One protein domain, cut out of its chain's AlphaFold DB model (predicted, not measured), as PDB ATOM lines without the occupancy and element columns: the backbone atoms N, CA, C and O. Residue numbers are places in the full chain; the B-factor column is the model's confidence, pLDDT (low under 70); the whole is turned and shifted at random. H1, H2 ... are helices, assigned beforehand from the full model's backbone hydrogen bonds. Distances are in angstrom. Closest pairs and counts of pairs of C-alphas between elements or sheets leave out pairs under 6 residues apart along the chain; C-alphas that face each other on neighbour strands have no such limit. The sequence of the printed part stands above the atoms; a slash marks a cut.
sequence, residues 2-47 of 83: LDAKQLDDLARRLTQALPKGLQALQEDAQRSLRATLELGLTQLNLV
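This is residues 2 to 47 of the 83 residues of the protein "Accessory factor UbiK family protein" of Thiospirillum jenense (UniProt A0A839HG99). What shape does the model show? A shorter helix, H1, and a longer one, H2, form an open V, joined at its corner by a tight link, with no third part filling the space between the arms. What is it made of? The 46 printed residues hold two named helices, H1 then H2, and no named strand: all helix. How spread out is it? It is extended and flat, with a radius of gyration of the C-alphas of 16.7 A and spans of 46 by 28 by 10 A.

Do the helices touch? H1, residues 4 to 17, and H2, residues 20 to 43, are only just apart, their closest C-alphas 8.2 A from each other. What do the backbones show? In H1 and H2 every O i to N i+4 pair is within hydrogen-bond range.

Where does H1 run? It starts at C-alpha 4 (281.325, 325.070, 302.032) and is 20.1 A long. Where does H2 end? It ends at C-alpha 43 (260.607, 299.981, 277.758), after 34.8 A.

How far does it reach? The two farthest C-alphas, of Asp 3 and Asn 45, are 46.1 A apart. Is it unbroken and confident? The printed part has no cut; pLDDT is under 70 at residues 2, 18, 20 and 21.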
ATOM      1  N   LEU A   2     283.146 331.599 299.300       58.06
ATOM      2  CA  LEU A   2     282.020 331.084 300.083       58.06
ATOM      3  C   LEU A   2     282.455 329.757 300.715       58.06
ATOM      4  O   LEU A   2     282.822 328.831 299.995       58.06
ATOM      5  N   ASP A   3     282.475 329.697 302.045       76.44
ATOM      6  CA  ASP A   3     282.875 328.507 302.794       76.44
ATOM      7  C   ASP A   3     281.811 327.412 302.661       76.44
ATOM      8  O   ASP A   3     280.655 327.602 303.040       76.44
ATOM      9  N   ALA A   4     282.209 326.231 302.180       73.25
ATOM     10  CA  ALA A   4     281.325 325.070 302.032       73.25
ATOM     11  C   ALA A   4     280.596 324.705 303.343       73.25
ATOM     12  O   ALA A   4     279.438 324.298 303.322       73.25
ATOM     13  N   LYS A   5     281.234 324.952 304.497       77.25
ATOM     14  CA  LYS A   5     280.636 324.738 305.824       77.25
ATOM     15  C   LYS A   5     279.440 325.650 306.108       77.25
ATOM     16  O   LYS A   5     278.498 325.222 306.764       77.25
ATOM     17  N   GLN A   6     279.462 326.894 305.621       81.12
ATOM     18  CA  GLN A   6     278.351 327.831 305.820       81.12
ATOM     19  C   GLN A   6     277.137 327.442 304.971       81.12
ATOM     20  O   GLN A   6     276.006 327.590 305.423       81.12
ATOM     21  N   LEU A   7     277.373 326.906 303.771       79.38
ATOM     22  CA  LEU A   7     276.320 326.363 302.911       79.38
ATOM     23  C   LEU A   7     275.687 325.103 303.518       79.38
ATOM     24  O   LEU A   7     274.463 325.000 303.538       79.38
ATOM     25  N   ASP A   8     276.496 324.198 304.075       80.12
ATOM     26  CA  ASP A   8     276.007 322.985 304.744       80.12
ATOM     27  C   ASP A   8     275.158 323.288 305.987       80.12
ATOM     28  O   ASP A   8     274.109 322.670 306.191       80.12
ATOM     29  N   ASP A   9     275.563 324.259 306.811       83.00
ATOM     30  CA  ASP A   9     274.787 324.660 307.989       83.00
ATOM     31  C   ASP A   9     273.464 325.335 307.606       83.00
ATOM     32  O   ASP A   9     272.435 325.114 308.257       83.00
ATOM     33  N   LEU A  10     273.459 326.123 306.526       78.62
ATOM     34  CA  LEU A  10     272.242 326.734 305.994       78.62
ATOM     35  C   LEU A  10     271.293 325.661 305.443       78.62
ATOM     36  O   LEU A  10     270.103 325.672 305.757       78.62
ATOM     37  N   ALA A  11     271.829 324.691 304.697       76.94
ATOM     38  CA  ALA A  11     271.079 323.554 304.179       76.94
ATOM     39  C   ALA A  11     270.488 322.706 305.314       76.94
ATOM     40  O   ALA A  11     269.300 322.384 305.284       76.94
ATOM     41  N   ARG A  12     271.255 322.408 306.373       78.69
ATOM     42  CA  ARG A  12     270.754 321.671 307.548       78.69
ATOM     43  C   ARG A  12     269.627 322.401 308.262       78.69
ATOM     44  O   ARG A  12     268.617 321.776 308.575       78.69
ATOM     45  N   ARG A  13     269.770 323.706 308.498       77.25
ATOM     46  CA  ARG A  13     268.733 324.515 309.161       77.25
ATOM     47  C   ARG A  13     267.468 324.620 308.317       77.25
ATOM     48  O   ARG A  13     266.378 324.489 308.864       77.25
ATOM     49  N   LEU A  14     267.606 324.781 307.000       72.69
ATOM     50  CA  LEU A  14     266.476 324.741 306.073       72.69
ATOM     51  C   LEU A  14     265.778 323.378 306.123       72.69
ATOM     52  O   LEU A  14     264.568 323.323 306.299       72.69
ATOM     53  N   THR A  15     266.533 322.281 306.079       70.75
ATOM     54  CA  THR A  15     265.974 320.917 306.120       70.75
ATOM     55  C   THR A  15     265.280 320.591 307.450       70.75
ATOM     56  O   THR A  15     264.309 319.839 307.464       70.75
ATOM     57  N   GLN A  16     265.744 321.169 308.564       73.06
ATOM     58  CA  GLN A  16     265.142 321.019 309.898       73.06
ATOM     59  C   GLN A  16     263.930 321.934 310.132       73.06
ATOM     60  O   GLN A  16     263.052 321.589 310.918       73.06
ATOM     61  N   ALA A  17     263.879 323.091 309.464       71.69
ATOM     62  CA  ALA A  17     262.752 324.020 309.513       71.69
ATOM     63  C   ALA A  17     261.620 323.636 308.544       71.69
ATOM     64  O   ALA A  17     260.508 324.154 308.663       71.69
ATOM     65  N   LEU A  18     261.881 322.732 307.592       66.44
ATOM     66  CA  LEU A  18     260.851 322.195 306.712       66.44
ATOM     67  C   LEU A  18     259.870 321.327 307.528       66.44
ATOM     68  O   LEU A  18     260.290 320.352 308.156       66.44
ATOM     69  N   PRO A  19     258.557 321.634 307.530       70.69
ATOM     70  CA  PRO A  19     257.555 320.778 308.157       70.69
ATOM     71  C   PRO A  19     257.628 319.354 307.591       70.69
ATOM     72  O   PRO A  19     257.854 319.175 306.397       70.69
ATOM     73  N   LYS A  20     257.381 318.337 308.430       67.88
ATOM     74  CA  LYS A  20     257.462 316.904 308.060       67.88
ATOM     75  C   LYS A  20     256.712 316.542 306.765       67.88
ATOM     76  O   LYS A  20     257.111 315.613 306.073       67.88
ATOM     77  N   GLY A  21     255.673 317.300 306.406       67.62
ATOM     78  CA  GLY A  21     254.959 317.152 305.135       67.62
ATOM     79  C   GLY A  21     255.815 317.416 303.888       67.62
ATOM     80  O   GLY A  21     255.611 316.757 302.878       67.62
ATOM     81  N   LEU A  22     256.809 318.309 303.943       72.00
ATOM     82  CA  LEU A  22     257.712 318.583 302.814       72.00
ATOM     83  C   LEU A  22     258.809 317.520 302.658       72.00
ATOM     84  O   LEU A  22     259.213 317.238 301.535       72.00
ATOM     85  N   GLN A  23     259.241 316.884 303.752       74.19
ATOM     86  CA  GLN A  23     260.119 315.707 303.682       74.19
ATOM     87  C   GLN A  23     259.391 314.512 303.049       74.19
ATOM     88  O   GLN A  23     259.939 313.871 302.159       74.19
ATOM     89  N   ALA A  24     258.133 314.268 303.431       77.19
ATOM     90  CA  ALA A  24     257.308 313.235 302.801       77.19
ATOM     91  C   ALA A  24     257.095 313.501 301.298       77.19
ATOM     92  O   ALA A  24     257.229 312.593 300.485       77.19
ATOM     93  N   LEU A  25     256.860 314.762 300.911       79.50
ATOM     94  CA  LEU A  25     256.760 315.153 299.500       79.50
ATOM     95  C   LEU A  25     258.069 314.934 298.727       79.50
ATOM     96  O   LEU A  25     258.032 314.546 297.560       79.50
ATOM     97  N   GLN A  26     259.222 315.165 299.359       80.38
ATOM     98  CA  GLN A  26     260.523 314.878 298.757       80.38
ATOM     99  C   GLN A  26     260.711 313.372 298.530       80.38
ATOM    100  O   GLN A  26     261.119 312.970 297.441       80.38
ATOM    101  N   GLU A  27     260.386 312.542 299.524       83.81
ATOM    102  CA  GLU A  27     260.467 311.083 299.407       83.81
ATOM    103  C   GLU A  27     259.513 310.530 298.338       83.81
ATOM    104  O   GLU A  27     259.915 309.687 297.532       83.81
ATOM    105  N   ASP A  28     258.276 311.029 298.276       86.25
ATOM    106  CA  ASP A  28     257.283 310.613 297.277       86.25
ATOM    107  C   ASP A  28     257.681 311.026 295.856       86.25
ATOM    108  O   ASP A  28     257.557 310.233 294.914       86.25
ATOM    109  N   ALA A  29     258.228 312.235 295.687       86.56
ATOM    110  CA  ALA A  29     258.780 312.677 294.410       86.56
ATOM    111  C   ALA A  29     259.959 311.790 293.984       86.56
ATOM    112  O   ALA A  29     260.039 311.369 292.829       86.56
ATOM    113  N   GLN A  30     260.845 311.443 294.922       85.88
ATOM    114  CA  GLN A  30     261.991 310.580 294.654       85.88
ATOM    115  C   GLN A  30     261.557 309.156 294.265       85.88
ATOM    116  O   GLN A  30     262.117 308.581 293.329       85.88
ATOM    117  N   ARG A  31     260.522 308.602 294.916       89.75
ATOM    118  CA  ARG A  31     259.922 307.310 294.534       89.75
ATOM    119  C   ARG A  31     259.285 307.357 293.151       89.75
ATOM    120  O   ARG A  31     259.552 306.466 292.350       89.75
ATOM    121  N   SER A  32     258.489 308.384 292.854       89.12
ATOM    122  CA  SER A  32     257.847 308.540 291.540       89.12
ATOM    123  C   SER A  32     258.867 308.677 290.411       89.12
ATOM    124  O   SER A  32     258.723 308.039 289.367       89.12
ATOM    125  N   LEU A  33     259.932 309.455 290.624       89.81
ATOM    126  CA  LEU A  33     261.023 309.586 289.659       89.81
ATOM    127  C   LEU A  33     261.727 308.250 289.424       89.81
ATOM    128  O   LEU A  33     261.947 307.869 288.276       89.81
ATOM    129  N   ARG A  34     262.036 307.513 290.496       90.12
ATOM    130  CA  ARG A  34     262.671 306.196 290.394       90.12
ATOM    131  C   ARG A  34     261.796 305.204 289.632       90.12
ATOM    132  O   ARG A  34     262.283 304.584 288.695       90.12
ATOM    133  N   ALA A  35     260.511 305.126 289.968       90.06
ATOM    134  CA  ALA A  35     259.557 304.265 289.278       90.06
ATOM    135  C   ALA A  35     259.436 304.626 287.788       90.06
ATOM    136  O   ALA A  35     259.415 303.740 286.942       90.06
ATOM    137  N   THR A  36     259.420 305.919 287.452       89.00
ATOM    138  CA  THR A  36     259.354 306.388 286.057       89.00
ATOM    139  C   THR A  36     260.616 306.024 285.274       89.00
ATOM    140  O   THR A  36     260.525 305.591 284.128       89.00
ATOM    141  N   LEU A  37     261.794 306.161 285.889       87.75
ATOM    142  CA  LEU A  37     263.067 305.764 285.285       87.75
ATOM    143  C   LEU A  37     263.156 304.248 285.098       87.75
ATOM    144  O   LEU A  37     263.555 303.798 284.031       87.75
ATOM    145  N   GLU A  38     262.752 303.463 286.095       84.94
ATOM    146  CA  GLU A  38     262.702 302.000 286.005       84.94
ATOM    147  C   GLU A  38     261.739 301.549 284.896       84.94
ATOM    148  O   GLU A  38     262.095 300.698 284.077       84.94
ATOM    149  N   LEU A  39     260.564 302.179 284.785       87.00
ATOM    150  CA  LEU A  39     259.611 301.908 283.708       87.00
ATOM    151  C   LEU A  39     260.197 302.278 282.337       87.00
ATOM    152  O   LEU A  39     260.107 301.492 281.399       87.00
ATOM    153  N   GLY A  40     260.839 303.445 282.229       85.38
ATOM    154  CA  GLY A  40     261.482 303.906 280.999       85.38
ATOM    155  C   GLY A  40     262.614 302.986 280.548       85.38
ATOM    156  O   GLY A  40     262.666 302.611 279.382       85.38
ATOM    157  N   LEU A  41     263.475 302.554 281.473       83.94
ATOM    158  CA  LEU A  41     264.552 301.601 281.193       83.94
ATOM    159  C   LEU A  41     264.016 300.223 280.793       83.94
ATOM    160  O   LEU A  41     264.618 299.577 279.948       83.94
ATOM    161  N   THR A  42     262.876 299.797 281.337       79.56
ATOM    162  CA  THR A  42     262.228 298.529 280.953       79.56
ATOM    163  C   THR A  42     261.619 298.590 279.545       79.56
ATOM    164  O   THR A  42     261.553 297.577 278.857       79.56
ATOM    165  N   GLN A  43     261.164 299.769 279.104       83.88
ATOM    166  CA  GLN A  43     260.607 299.981 277.758       83.88
ATOM    167  C   GLN A  43     261.685 300.118 276.675       83.88
ATOM    168  O   GLN A  43     261.422 299.903 275.492       83.88
ATOM    169  N   LEU A  44     262.908 300.479 277.059       81.19
ATOM    170  CA  LEU A  44     264.060 300.311 276.191       81.19
ATOM    171  C   LEU A  44     264.325 298.803 276.145       81.19
ATOM    172  O   LEU A  44     264.444 298.188 277.194       81.19
ATOM    173  N   ASN A  45     264.371 298.191 274.960       78.75
ATOM    174  CA  ASN A  45     264.662 296.759 274.786       78.75
ATOM    175  C   ASN A  45     266.116 296.439 275.202       78.75
ATOM    176  O   ASN A  45     266.962 296.120 274.366       78.75
ATOM    177  N   LEU A  46     266.435 296.624 276.482       82.38
ATOM    178  CA  LEU A  46     267.756 296.478 277.056       82.38
ATOM    179  C   LEU A  46     268.035 294.991 277.211       82.38
ATOM    180  O   LEU A  46     267.308 294.272 277.891       82.38
ATOM    181  N   VAL A  47     269.119 294.546 276.592       83.88
ATOM    182  CA  VAL A  47     269.730 293.266 276.931       83.88
ATOM    183  C   VAL A  47     270.496 293.421 278.233       83.88
ATOM    184  O   VAL A  47     271.163 294.435 278.469       83.88
TER     185      VAL A  47